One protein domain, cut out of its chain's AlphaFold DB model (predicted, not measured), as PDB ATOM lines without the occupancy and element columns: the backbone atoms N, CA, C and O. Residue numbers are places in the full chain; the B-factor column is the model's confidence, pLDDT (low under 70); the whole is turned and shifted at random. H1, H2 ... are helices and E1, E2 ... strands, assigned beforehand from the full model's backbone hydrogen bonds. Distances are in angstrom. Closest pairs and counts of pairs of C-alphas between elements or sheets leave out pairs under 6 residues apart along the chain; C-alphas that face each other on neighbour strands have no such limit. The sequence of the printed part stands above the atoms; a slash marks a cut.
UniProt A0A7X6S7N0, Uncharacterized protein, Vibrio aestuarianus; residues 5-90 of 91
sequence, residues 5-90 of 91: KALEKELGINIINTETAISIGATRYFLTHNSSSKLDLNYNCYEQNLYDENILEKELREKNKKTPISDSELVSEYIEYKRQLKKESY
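AT A GLANCE: This is residues 5 to 90 of the 91 residues of an uncharacterized protein of Vibrio aestuarianus (UniProt A0A7X6S7N0). A small, loosely built body of short helices around a tiny two-strand ribbon, E1 and E2, has H1 at one end, while the longest helix, H5, sticks out as a free arm at the other. H4 leads from the ribbon toward that arm. The 86 printed residues hold five named helices and two named strands, in the order H1 E1 H2 H3 E2 H4 H5, with the sheet E1 - E2 antiparallel: mostly helix. The whole is loose, with a radius of gyration of the C-alphas of 16.8 A and spans of 50 by 32 by 18 A.

HOW THE PARTS SIT: H1, residues 5 to 11, comes closest to E1, residues 15 to 17, at the C-alphas of Glu 8 and Ile 15, 6.2 A apart. E1 is antiparallel to E2, residues 50 to 52, at 139 degrees; N 16 and O 51 are within hydrogen-bond range at 2.9 A. H2, residues 18 to 23, and H3, residues 28 to 33, are close but not clearly touching; their closest C-alphas, Ile 22 and Arg 28, are 7.3 A apart. H4, residues 53 to 65, is apart from H5, residues 71 to 88. In these five helices every O i to N i+4 pair is within hydrogen-bond range.

IN THESE COORDINATES: H1 begins at C-alpha 5 (68.954, -25.590, -30.559). H4 measures 17.9 A from first to last C-alpha. H5 measures 26.2 A and ends at C-alpha 88 (27.565, -35.174, -48.842).

THE WHOLE: The farthest C-alphas, of Lys 9 and Tyr 90, are 53.5 A apart. The printed part has no cut. H3 to E2 is a long link of 16 residues. Residues 70 to 76 and 78 to 90 stand free. Confidence is under 70 at residues 42 to 48, 64 to 71 and 87 to 90.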
ATOM      1  N   LYS A   5      68.073 -26.763 -30.650       82.62
ATOM      2  CA  LYS A   5      68.954 -25.590 -30.559       82.62
ATOM      3  C   LYS A   5      70.081 -25.605 -31.582       82.62
ATOM      4  O   LYS A   5      70.506 -24.546 -32.045       82.62
ATOM      5  N   ALA A   6      70.591 -26.784 -31.934       84.75
ATOM      6  CA  ALA A   6      71.573 -26.900 -33.008       84.75
ATOM      7  C   ALA A   6      70.951 -26.509 -34.358       84.75
ATOM      8  O   ALA A   6      71.571 -25.770 -35.119       84.75
ATOM      9  N   LEU A   7      69.707 -26.936 -34.603       84.44
ATOM     10  CA  LEU A   7      68.966 -26.623 -35.823       84.44
ATOM     11  C   LEU A   7      68.597 -25.132 -35.913       84.44
ATOM     12  O   LEU A   7      68.774 -24.520 -36.961       84.44
ATOM     13  N   GLU A   8      68.158 -24.528 -34.805       88.44
ATOM     14  CA  GLU A   8      67.919 -23.080 -34.701       88.44
ATOM     15  C   GLU A   8      69.178 -22.277 -35.042       88.44
ATOM     16  O   GLU A   8      69.126 -21.302 -35.789       88.44
ATOM     17  N   LYS A   9      70.338 -22.716 -34.539       89.06
ATOM     18  CA  LYS A   9      71.622 -22.063 -34.810       89.06
ATOM     19  C   LYS A   9      72.062 -22.205 -36.267       89.06
ATOM     20  O   LYS A   9      72.651 -21.271 -36.804       89.06
ATOM     21  N   GLU A  10      71.825 -23.361 -36.881       87.44
ATOM     22  CA  GLU A  10      72.169 -23.623 -38.282       87.44
ATOM     23  C   GLU A  10      71.304 -22.802 -39.243       87.44
ATOM     24  O   GLU A  10      71.822 -22.182 -40.169       87.44
ATOM     25  N   LEU A  11      69.994 -22.774 -38.997       85.50
ATOM     26  CA  LEU A  11      69.025 -22.097 -39.855       85.50
ATOM     27  C   LEU A  11      68.879 -20.602 -39.531       85.50
ATOM     28  O   LEU A  11      68.361 -19.849 -40.353       85.50
ATOM     29  N   GLY A  12      69.339 -20.156 -38.358       90.12
ATOM     30  CA  GLY A  12      69.222 -18.768 -37.911       90.12
ATOM     31  C   GLY A  12      67.782 -18.345 -37.606       90.12
ATOM     32  O   GLY A  12      67.451 -17.169 -37.748       90.12
ATOM     33  N   ILE A  13      66.931 -19.294 -37.215       90.06
ATOM     34  CA  ILE A  13      65.500 -19.094 -36.948       90.06
ATOM     35  C   ILE A  13      65.126 -19.686 -35.590       90.06
ATOM     36  O   ILE A  13      65.810 -20.580 -35.093       90.06
ATOM     37  N   ASN A  14      64.014 -19.221 -35.023       90.62
ATOM     38  CA  ASN A  14      63.410 -19.834 -33.842       90.62
ATOM     39  C   ASN A  14      62.439 -20.927 -34.277       90.62
ATOM     40  O   ASN A  14      61.595 -20.696 -35.150       90.62
ATOM     41  N   ILE A  15      62.537 -22.100 -33.656       90.31
ATOM     42  CA  ILE A  15      61.765 -23.270 -34.065       90.31
ATOM     43  C   ILE A  15      60.786 -23.656 -32.966       90.31
ATOM     44  O   ILE A  15      61.162 -23.955 -31.834       90.31
ATOM     45  N   ILE A  16      59.514 -23.744 -33.334       89.50
ATOM     46  CA  ILE A  16      58.440 -24.197 -32.449       89.50
ATOM     47  C   ILE A  16      57.774 -25.452 -33.005       89.50
ATOM     48  O   ILE A  16      57.773 -25.711 -34.208       89.50
ATOM     49  N   ASN A  17      57.198 -26.258 -32.117       89.38
ATOM     50  CA  ASN A  17      56.444 -27.447 -32.502       89.38
ATOM     51  C   ASN A  17      54.950 -27.129 -32.692       89.38
ATOM     52  O   ASN A  17      54.476 -26.017 -32.457       89.38
ATOM     53  N   THR A  18      54.182 -28.141 -33.095       87.50
ATOM     54  CA  THR A  18      52.730 -28.014 -33.311       87.50
ATOM     55  C   THR A  18      51.965 -27.613 -32.044       87.50
ATOM     56  O   THR A  18      50.970 -26.901 -32.136       87.50
ATOM     57  N   GLU A  19      52.393 -28.069 -30.866       87.81
ATOM     58  CA  GLU A  19      51.715 -27.763 -29.601       87.81
ATOM     59  C   GLU A  19      51.861 -26.281 -29.239       87.81
ATOM     60  O   GLU A  19      50.862 -25.609 -28.983       87.81
ATOM     61  N   THR A  20      53.081 -25.748 -29.332       89.12
ATOM     62  CA  THR A  20      53.363 -24.322 -29.141       89.12
ATOM     63  C   THR A  20      52.697 -23.468 -30.220       89.12
ATOM     64  O   THR A  20      52.102 -22.441 -29.914       89.12
ATOM     65  N   ALA A  21      52.701 -23.908 -31.481       89.50
ATOM     66  CA  ALA A  21      51.994 -23.210 -32.556       89.50
ATOM     67  C   ALA A  21      50.487 -23.059 -32.261       89.50
ATOM     68  O   ALA A  21      49.895 -22.006 -32.503       89.50
ATOM     69  N   ILE A  22      49.857 -24.097 -31.704       88.00
ATOM     70  CA  ILE A  22      48.447 -24.041 -31.295       88.00
ATOM     71  C   ILE A  22      48.257 -23.109 -30.090       88.00
ATOM     72  O   ILE A  22      47.283 -22.356 -30.065       88.00
ATOM     73  N   SER A  23      49.170 -23.118 -29.111       87.88
ATOM     74  CA  SER A  23      49.048 -22.274 -27.912       87.88
ATOM     75  C   SER A  23      49.132 -20.774 -28.218       87.88
ATOM     76  O   SER A  23      48.467 -19.986 -27.548       87.88
ATOM     77  N   ILE A  24      49.853 -20.381 -29.275       85.44
ATOM     78  CA  ILE A  24      49.911 -18.990 -29.759       85.44
ATOM     79  C   ILE A  24      48.753 -18.614 -30.706       85.44
ATOM     80  O   ILE A  24      48.724 -17.511 -31.250       85.44
ATOM     81  N   GLY A  25      47.774 -19.508 -30.895       82.75
ATOM     82  CA  GLY A  25      46.528 -19.226 -31.613       82.75
ATOM     83  C   GLY A  25      46.439 -19.780 -33.038       82.75
ATOM     84  O   GLY A  25      45.488 -19.453 -33.752       82.75
ATOM     85  N   ALA A  26      47.375 -20.627 -33.480       86.38
ATOM     86  CA  ALA A  26      47.228 -21.314 -34.761       86.38
ATOM     87  C   ALA A  26      46.179 -22.433 -34.686       86.38
ATOM     88  O   ALA A  26      46.071 -23.166 -33.704       86.38
ATOM     89  N   THR A  27      45.436 -22.638 -35.775       86.31
ATOM     90  CA  THR A  27      44.579 -23.823 -35.915       86.31
ATOM     91  C   THR A  27      45.309 -24.918 -36.679       86.31
ATOM     92  O   THR A  27      46.092 -24.640 -37.587       86.31
ATOM     93  N   ARG A  28      45.000 -26.187 -36.387       84.44
ATOM     94  CA  ARG A  28      45.549 -27.325 -37.149       84.44
ATOM     95  C   ARG A  28      45.276 -27.203 -38.648       84.44
ATOM     96  O   ARG A  28      46.156 -27.475 -39.450       84.44
ATOM     97  N   TYR A  29      44.079 -26.747 -39.025       84.56
ATOM     98  CA  TYR A  29      43.738 -26.514 -40.429       84.56
ATOM     99  C   TYR A  29      44.676 -25.492 -41.079       84.56
ATOM    100  O   TYR A  29      45.200 -25.746 -42.162       84.56
ATOM    101  N   PHE A  30      44.922 -24.369 -40.396       86.94
ATOM    102  CA  PHE A  30      45.828 -23.330 -40.867       86.94
ATOM    103  C   PHE A  30      47.266 -23.842 -41.003       86.94
ATOM    104  O   PHE A  30      47.866 -23.663 -42.057       86.94
ATOM    105  N   LEU A  31      47.777 -24.549 -39.993       86.38
ATOM    106  CA  LEU A  31      49.127 -25.122 -40.012       86.38
ATOM    107  C   LEU A  31      49.338 -26.152 -41.131       86.38
ATOM    108  O   LEU A  31      50.458 -26.305 -41.607       86.38
ATOM    109  N   THR A  32      48.288 -26.872 -41.535       83.88
ATOM    110  CA  THR A  32      48.379 -27.903 -42.579       83.88
ATOM    111  C   THR A  32      48.215 -27.346 -43.992       83.88
ATOM    112  O   THR A  32      48.883 -27.830 -44.898       83.88
ATOM    113  N   HIS A  33      47.331 -26.364 -44.198       80.38
ATOM    114  CA  HIS A  33      46.921 -25.950 -45.550       80.38
ATOM    115  C   HIS A  33      47.369 -24.542 -45.938       80.38
ATOM    116  O   HIS A  33      47.445 -24.242 -47.124       80.38
ATOM    117  N   ASN A  34      47.637 -23.675 -44.959       82.75
ATOM    118  CA  ASN A  34      47.776 -22.237 -45.200       82.75
ATOM    119  C   ASN A  34      49.084 -21.645 -44.672       82.75
ATOM    120  O   ASN A  34      49.388 -20.506 -45.009       82.75
ATOM    121  N   SER A  35      49.819 -22.370 -43.828       86.19
ATOM    122  CA  SER A  35      51.061 -21.866 -43.256       86.19
ATOM    123  C   SER A  35      52.253 -22.226 -44.130       86.19
ATOM    124  O   SER A  35      52.464 -23.394 -44.460       86.19
ATOM    125  N   SER A  36      53.054 -21.218 -44.456       89.94
ATOM    126  CA  SER A  36      54.355 -21.368 -45.111       89.94
ATOM    127  C   SER A  36      55.508 -21.521 -44.114       89.94
ATOM    128  O   SER A  36      56.626 -21.825 -44.512       89.94
ATOM    129  N   SER A  37      55.236 -21.367 -42.812       90.56
ATOM    130  CA  SER A  37      56.240 -21.492 -41.745       90.56
ATOM    131  C   SER A  37      56.687 -22.931 -41.462       90.56
ATOM    132  O   SER A  37      57.650 -23.137 -40.726       90.56
ATOM    133  N   LYS A  38      55.992 -23.941 -42.004       90.50
ATOM    134  CA  LYS A  38      56.309 -25.353 -41.770       90.50
ATOM    135  C   LYS A  38      57.663 -25.708 -42.389       90.50
ATOM    136  O   LYS A  38      57.857 -25.550 -43.591       90.50
ATOM    137  N   LEU A  39      58.563 -26.269 -41.583       87.75
ATOM    138  CA  LEU A  39      59.882 -26.697 -42.046       87.75
ATOM    139  C   LEU A  39      59.792 -28.034 -42.797       87.75
ATOM    140  O   LEU A  39      59.299 -29.035 -42.259       87.75
ATOM    141  N   ASP A  40      60.295 -28.056 -44.032       81.50
ATOM    142  CA  ASP A  40      60.403 -29.271 -44.842       81.50
ATOM    143  C   ASP A  40      61.675 -30.043 -44.473       81.50
ATOM    144  O   ASP A  40      62.743 -29.901 -45.067       81.50
ATOM    145  N   LEU A  41      61.573 -30.814 -43.393       76.12
ATOM    146  CA  LEU A  41      62.645 -31.673 -42.912       76.12
ATOM    147  C   LEU A  41      62.366 -33.106 -43.369       76.12
ATOM    148  O   LEU A  41      61.334 -33.676 -43.022       76.12
ATOM    149  N   ASN A  42      63.323 -33.725 -44.065       65.38
ATOM    150  CA  ASN A  42      63.232 -35.083 -44.636       65.38
ATOM    151  C   ASN A  42      62.868 -36.214 -43.640       65.38
ATOM    152  O   ASN A  42      62.689 -37.360 -44.043       65.38
ATOM    153  N   TYR A  43      62.756 -35.926 -42.341       56.75
ATOM    154  CA  TYR A  43      62.534 -36.902 -41.268       56.75
ATOM    155  C   TYR A  43      61.241 -36.653 -40.466       56.75
ATOM    156  O   TYR A  43      61.136 -37.096 -39.319       56.75
ATOM    157  N   ASN A  44      60.265 -35.950 -41.057       52.12
ATOM    158  CA  ASN A  44      59.007 -35.513 -40.424       52.12
ATOM    159  C   ASN A  44      57.912 -36.600 -40.328       52.12
ATOM    160  O   ASN A  44      56.779 -36.308 -39.962       52.12
ATOM    161  N   CYS A  45      58.198 -37.854 -40.694       49.84
ATOM    162  CA  CYS A  45      57.166 -38.897 -40.761       49.84
ATOM    163  C   CYS A  45      56.766 -39.493 -39.396       49.84
ATOM    164  O   CYS A  45      55.744 -40.170 -39.324       49.84
ATOM    165  N   TYR A  46      57.521 -39.223 -38.322       50.31
ATOM    166  CA  TYR A  46      57.255 -39.763 -36.975       50.31
ATOM    167  C   TYR A  46      57.441 -38.755 -35.827       50.31
ATOM    168  O   TYR A  46      57.208 -39.103 -34.671       50.31
ATOM    169  N   GLU A  47      57.841 -37.515 -36.112       57.53
ATOM    170  CA  GLU A  47      58.052 -36.473 -35.102       57.53
ATOM    171  C   GLU A  47      57.126 -35.279 -35.368       57.53
ATOM    172  O   GLU A  47      56.662 -35.077 -36.486       57.53
ATOM    173  N   GLN A  48      56.784 -34.536 -34.314       67.88
ATOM    174  CA  GLN A  48      55.898 -33.372 -34.384       67.88
ATOM    175  C   GLN A  48      56.365 -32.394 -35.477       67.88
ATOM    176  O   GLN A  48      57.558 -32.113 -35.571       67.88
ATOM    177  N   ASN A  49      55.432 -31.831 -36.257       85.19
ATOM    178  CA  ASN A  49      55.789 -30.811 -37.246       85.19
ATOM    179  C   ASN A  49      56.454 -29.619 -36.541       85.19
ATOM    180  O   ASN A  49      55.977 -29.183 -35.483       85.19
ATOM    181  N   LEU A  50      57.506 -29.096 -37.169       88.19
ATOM    182  CA  LEU A  50      58.256 -27.922 -36.736       88.19
ATOM    183  C   LEU A  50      57.950 -26.724 -37.636       88.19
ATOM    184  O   LEU A  50      57.712 -26.885 -38.837       88.19
ATOM    185  N   TYR A  51      57.970 -25.538 -37.039       90.56
ATOM    186  CA  TYR A  51      57.603 -24.284 -37.680       90.56
ATOM    187  C   TYR A  51      58.594 -23.182 -37.308       90.56
ATOM    188  O   TYR A  51      59.081 -23.152 -36.178       90.56
ATOM    189  N   ASP A  52      58.844 -22.269 -38.242       92.81
ATOM    190  CA  ASP A  52      59.492 -20.988 -37.962       92.81
ATOM    191  C   ASP A  52      58.526 -20.084 -37.179       92.81
ATOM    192  O   ASP A  52      57.466 -19.695 -37.681       92.81
ATOM    193  N   GLU A  53      58.894 -19.753 -35.943       91.88
ATOM    194  CA  GLU A  53      58.077 -18.945 -35.034       91.88
ATOM    195  C   GLU A  53      57.782 -17.545 -35.589       91.88
ATOM    196  O   GLU A  53      56.642 -17.079 -35.532       91.88
ATOM    197  N   ASN A  54      58.784 -16.878 -36.166       90.62
ATOM    198  CA  ASN A  54      58.660 -15.491 -36.612       90.62
ATOM    199  C   ASN A  54      57.753 -15.384 -37.839       90.62
ATOM    200  O   ASN A  54      56.924 -14.471 -37.936       90.62
ATOM    201  N   ILE A  55      57.899 -16.322 -38.780       91.94
ATOM    202  CA  ILE A  55      57.023 -16.402 -39.952       91.94
ATOM    203  C   ILE A  55      55.601 -16.721 -39.492       91.94
ATOM    204  O   ILE A  55      54.668 -16.022 -39.891       91.94
ATOM    205  N   LEU A  56      55.431 -17.708 -38.608       91.00
ATOM    206  CA  LEU A  56      54.111 -18.110 -38.132       91.00
ATOM    207  C   LEU A  56      53.388 -16.966 -37.406       91.00
ATOM    208  O   LEU A  56      52.221 -16.696 -37.693       91.00
ATOM    209  N   GLU A  57      54.071 -16.246 -36.513       88.56
ATOM    210  CA  GLU A  57      53.506 -15.076 -35.839       88.56
ATOM    211  C   GLU A  57      53.045 -14.006 -36.830       88.56
ATOM    212  O   GLU A  57      51.966 -13.423 -36.670       88.56
ATOM    213  N   LYS A  58      53.846 -13.734 -37.863       87.81
ATOM    214  CA  LYS A  58      53.493 -12.760 -38.895       87.81
ATOM    215  C   LYS A  58      52.256 -13.206 -39.671       87.81
ATOM    216  O   LYS A  58      51.332 -12.408 -39.817       87.81
ATOM    217  N   GLU A  59      52.200 -14.462 -40.110       90.06
ATOM    218  CA  GLU A  59      51.048 -15.000 -40.839       90.06
ATOM    219  C   GLU A  59      49.770 -14.966 -39.992       90.06
ATOM    220  O   GLU A  59      48.706 -14.588 -40.485       90.06
ATOM    221  N   LEU A  60      49.862 -15.314 -38.703       85.38
ATOM    222  CA  LEU A  60      48.730 -15.249 -37.778       85.38
ATOM    223  C   LEU A  60      48.268 -13.806 -37.565       85.38
ATOM    224  O   LEU A  60      47.067 -13.534 -37.596       85.38
ATOM    225  N   ARG A  61      49.197 -12.857 -37.404       83.19
ATOM    226  CA  ARG A  61      48.871 -11.426 -37.303       83.19
ATOM    227  C   ARG A  61      48.234 -10.903 -38.583       83.19
ATOM    228  O   ARG A  61      47.271 -10.154 -38.493       83.19
ATOM    229  N   GLU A  62      48.737 -11.270 -39.756       84.00
ATOM    230  CA  GLU A  62      48.160 -10.874 -41.046       84.00
ATOM    231  C   GLU A  62      46.777 -11.489 -41.260       84.00
ATOM    232  O   GLU A  62      45.852 -10.795 -41.679       84.00
ATOM    233  N   LYS A  63      46.597 -12.759 -40.892       77.06
ATOM    234  CA  LYS A  63      45.298 -13.431 -40.921       77.06
ATOM    235  C   LYS A  63      44.292 -12.774 -39.979       77.06
ATOM    236  O   LYS A  63      43.145 -12.607 -40.367       77.06
ATOM    237  N   ASN A  64      44.723 -12.368 -38.787       68.81
ATOM    238  CA  ASN A  64      43.875 -11.671 -37.818       68.81
ATOM    239  C   ASN A  64      43.676 -10.179 -38.153       68.81
ATOM    240  O   ASN A  64      42.746  -9.557 -37.648       68.81
ATOM    241  N   LYS A  65      44.554  -9.587 -38.977       66.62
ATOM    242  CA  LYS A  65      44.432  -8.218 -39.508       66.62
ATOM    243  C   LYS A  65      43.641  -8.140 -40.809       66.62
ATOM    244  O   LYS A  65      43.212  -7.039 -41.157       66.62
ATOM    245  N   LYS A  66      43.417  -9.254 -41.522       56.94
ATOM    246  CA  LYS A  66      42.252  -9.338 -42.410       56.94
ATOM    247  C   LYS A  66      41.066  -9.045 -41.505       56.94
ATOM    248  O   LYS A  66      40.900  -9.721 -40.496       56.94
ATOM    249  N   THR A  67      40.395  -7.937 -41.805       56.03
ATOM    250  CA  THR A  67      39.282  -7.342 -41.061       56.03
ATOM    251  C   THR A  67      38.472  -8.391 -40.311       56.03
ATOM    252  O   THR A  67      38.219  -9.438 -40.913       56.03
ATOM    253  N   PRO A  68      38.046  -8.133 -39.054       57.94
ATOM    254  CA  PRO A  68      37.129  -9.038 -38.373       57.94
ATOM    255  C   PRO A  68      36.027  -9.392 -39.360       57.94
ATOM    256  O   PRO A  68      35.393  -8.489 -39.912       57.94
ATOM    257  N   ILE A  69      35.917 -10.689 -39.661       57.75
ATOM    258  CA  ILE A  69      34.875 -11.205 -40.536       57.75
ATOM    259  C   ILE A  69      33.587 -10.628 -39.973       57.75
ATOM    260  O   ILE A  69      33.303 -10.794 -38.784       57.75
ATOM    261  N   SER A  70      32.879  -9.855 -40.792       65.31
ATOM    262  CA  SER A  70      31.631  -9.256 -40.341       65.31
ATOM    263  C   SER A  70      30.698 -10.373 -39.874       65.31
ATOM    264  O   SER A  70      30.726 -11.473 -40.433       65.31
ATOM    265  N   ASP A  71      29.837 -10.115 -38.890       65.19
ATOM    266  CA  ASP A  71      28.876 -11.124 -38.420       65.19
ATOM    267  C   ASP A  71      28.086 -11.746 -39.594       65.19
ATOM    268  O   ASP A  71      27.784 -12.938 -39.595       65.19
ATOM    269  N   SER A  72      27.834 -10.967 -40.655       73.00
ATOM    270  CA  SER A  72      27.230 -11.436 -41.908       73.00
ATOM    271  C   SER A  72      28.069 -12.448 -42.692       73.00
ATOM    272  O   SER A  72      27.517 -13.394 -43.259       73.00
ATOM    273  N   GLU A  73      29.385 -12.271 -42.753       72.81
ATOM    274  CA  GLU A  73      30.280 -13.197 -43.449       72.81
ATOM    275  C   GLU A  73      30.460 -14.496 -42.647       72.81
ATOM    276  O   GLU A  73      30.403 -15.569 -43.243       72.81
ATOM    277  N   LEU A  74      30.529 -14.430 -41.307       74.75
ATOM    278  CA  LEU A  74      30.543 -15.620 -40.436       74.75
ATOM    279  C   LEU A  74      29.268 -16.457 -40.601       74.75
ATOM    280  O   LEU A  74      29.318 -17.686 -40.706       74.75
ATOM    281  N   VAL A  75      28.108 -15.794 -40.646       78.19
ATOM    282  CA  VAL A  75      26.817 -16.455 -40.883       78.19
ATOM    283  C   VAL A  75      26.781 -17.102 -42.270       78.19
ATOM    284  O   VAL A  75      26.293 -18.225 -42.409       78.19
ATOM    285  N   SER A  76      27.320 -16.430 -43.288       76.44
ATOM    286  CA  SER A  76      27.354 -16.948 -44.661       76.44
ATOM    287  C   SER A  76      28.242 -18.189 -44.782       76.44
ATOM    288  O   SER A  76      27.792 -19.205 -45.316       76.44
ATOM    289  N   GLU A  77      29.444 -18.155 -44.201       77.31
ATOM    290  CA  GLU A  77      30.375 -19.288 -44.166       77.31
ATOM    291  C   GLU A  77      29.766 -20.496 -43.427       77.31
ATOM    292  O   GLU A  77      29.809 -21.630 -43.915       77.31
ATOM    293  N   TYR A  78      29.091 -20.261 -42.294       81.81
ATOM    294  CA  TYR A  78      28.399 -21.315 -41.547       81.81
ATOM    295  C   TYR A  78      27.248 -21.959 -42.340       81.81
ATOM    296  O   TYR A  78      27.081 -23.185 -42.327       81.81
ATOM    297  N   ILE A  79      26.444 -21.154 -43.045       86.00
ATOM    298  CA  ILE A  79      25.353 -21.653 -43.897       86.00
ATOM    299  C   ILE A  79      25.913 -22.512 -45.034       86.00
ATOM    300  O   ILE A  79      25.344 -23.560 -45.356       86.00
ATOM    301  N   GLU A  80      27.017 -22.089 -45.642       84.25
ATOM    302  CA  GLU A  80      27.637 -22.794 -46.760       84.25
ATOM    303  C   GLU A  80      28.244 -24.134 -46.328       84.25
ATOM    304  O   GLU A  80      27.950 -25.165 -46.942       84.25
ATOM    305  N   TYR A  81      28.935 -24.162 -45.185       82.94
ATOM    306  CA  TYR A  81      29.395 -25.395 -44.539       82.94
ATOM    307  C   TYR A  81      28.244 -26.381 -44.269       82.94
ATOM    308  O   TYR A  81      28.313 -27.561 -44.622       82.94
ATOM    309  N   LYS A  82      27.121 -25.908 -43.706       84.44
ATOM    310  CA  LYS A  82      25.941 -26.758 -43.457       84.44
ATOM    311  C   LYS A  82      25.301 -27.291 -44.741       84.44
ATOM    312  O   LYS A  82      24.751 -28.394 -44.730       84.44
ATOM    313  N   ARG A  83      25.353 -26.536 -45.842       82.62
ATOM    314  CA  ARG A  83      24.874 -26.995 -47.155       82.62
ATOM    315  C   ARG A  83      25.765 -28.087 -47.737       82.62
ATOM    316  O   ARG A  83      25.226 -29.035 -48.303       82.62
ATOM    317  N   GLN A  84      27.084 -27.970 -47.594       75.38
ATOM    318  CA  GLN A  84      28.035 -28.981 -48.067       75.38
ATOM    319  C   GLN A  84      27.853 -30.307 -47.320       75.38
ATOM    320  O   GLN A  84      27.605 -31.320 -47.967       75.38
ATOM    321  N   LEU A  85      27.777 -30.275 -45.983       77.00
ATOM    322  CA  LEU A  85      27.483 -31.469 -45.175       77.00
ATOM    323  C   LEU A  85      26.176 -32.163 -45.580       77.00
ATOM    324  O   LEU A  85      26.088 -33.387 -45.598       77.00
ATOM    325  N   LYS A  86      25.136 -31.386 -45.914       73.00
ATOM    326  CA  LYS A  86      23.880 -31.956 -46.416       73.00
ATOM    327  C   LYS A  86      24.054 -32.601 -47.787       73.00
ATOM    328  O   LYS A  86      23.508 -33.675 -47.996       73.00
ATOM    329  N   LYS A  87      24.785 -31.983 -48.716       68.00
ATOM    330  CA  LYS A  87      25.019 -32.564 -50.049       68.00
ATOM    331  C   LYS A  87      25.799 -33.876 -49.976       68.00
ATOM    332  O   LYS A  87      25.455 -34.806 -50.692       68.00
ATOM    333  N   GLU A  88      26.772 -33.961 -49.077       58.97
ATOM    334  CA  GLU A  88      27.565 -35.174 -48.842       58.97
ATOM    335  C   GLU A  88      26.752 -36.297 -48.178       58.97
ATOM    336  O   GLU A  88      27.054 -37.462 -48.380       58.97
ATOM    337  N   SER A  89      25.684 -35.973 -47.437       58.75
ATOM    338  CA  SER A  89      24.802 -36.982 -46.819       58.75
ATOM    339  C   SER A  89      23.794 -37.648 -47.770       58.75
ATOM    340  O   SER A  89      23.103 -38.577 -47.359       58.75
ATOM    341  N   TYR A  90      23.672 -37.161 -49.011       56.16
ATOM    342  CA  TYR A  90      22.750 -37.691 -50.029       56.16
ATOM    343  C   TYR A  90      23.470 -38.353 -51.222       56.16
ATOM    344  O   TYR A  90      22.814 -38.668 -52.217       56.16
TER     345      TYR A  90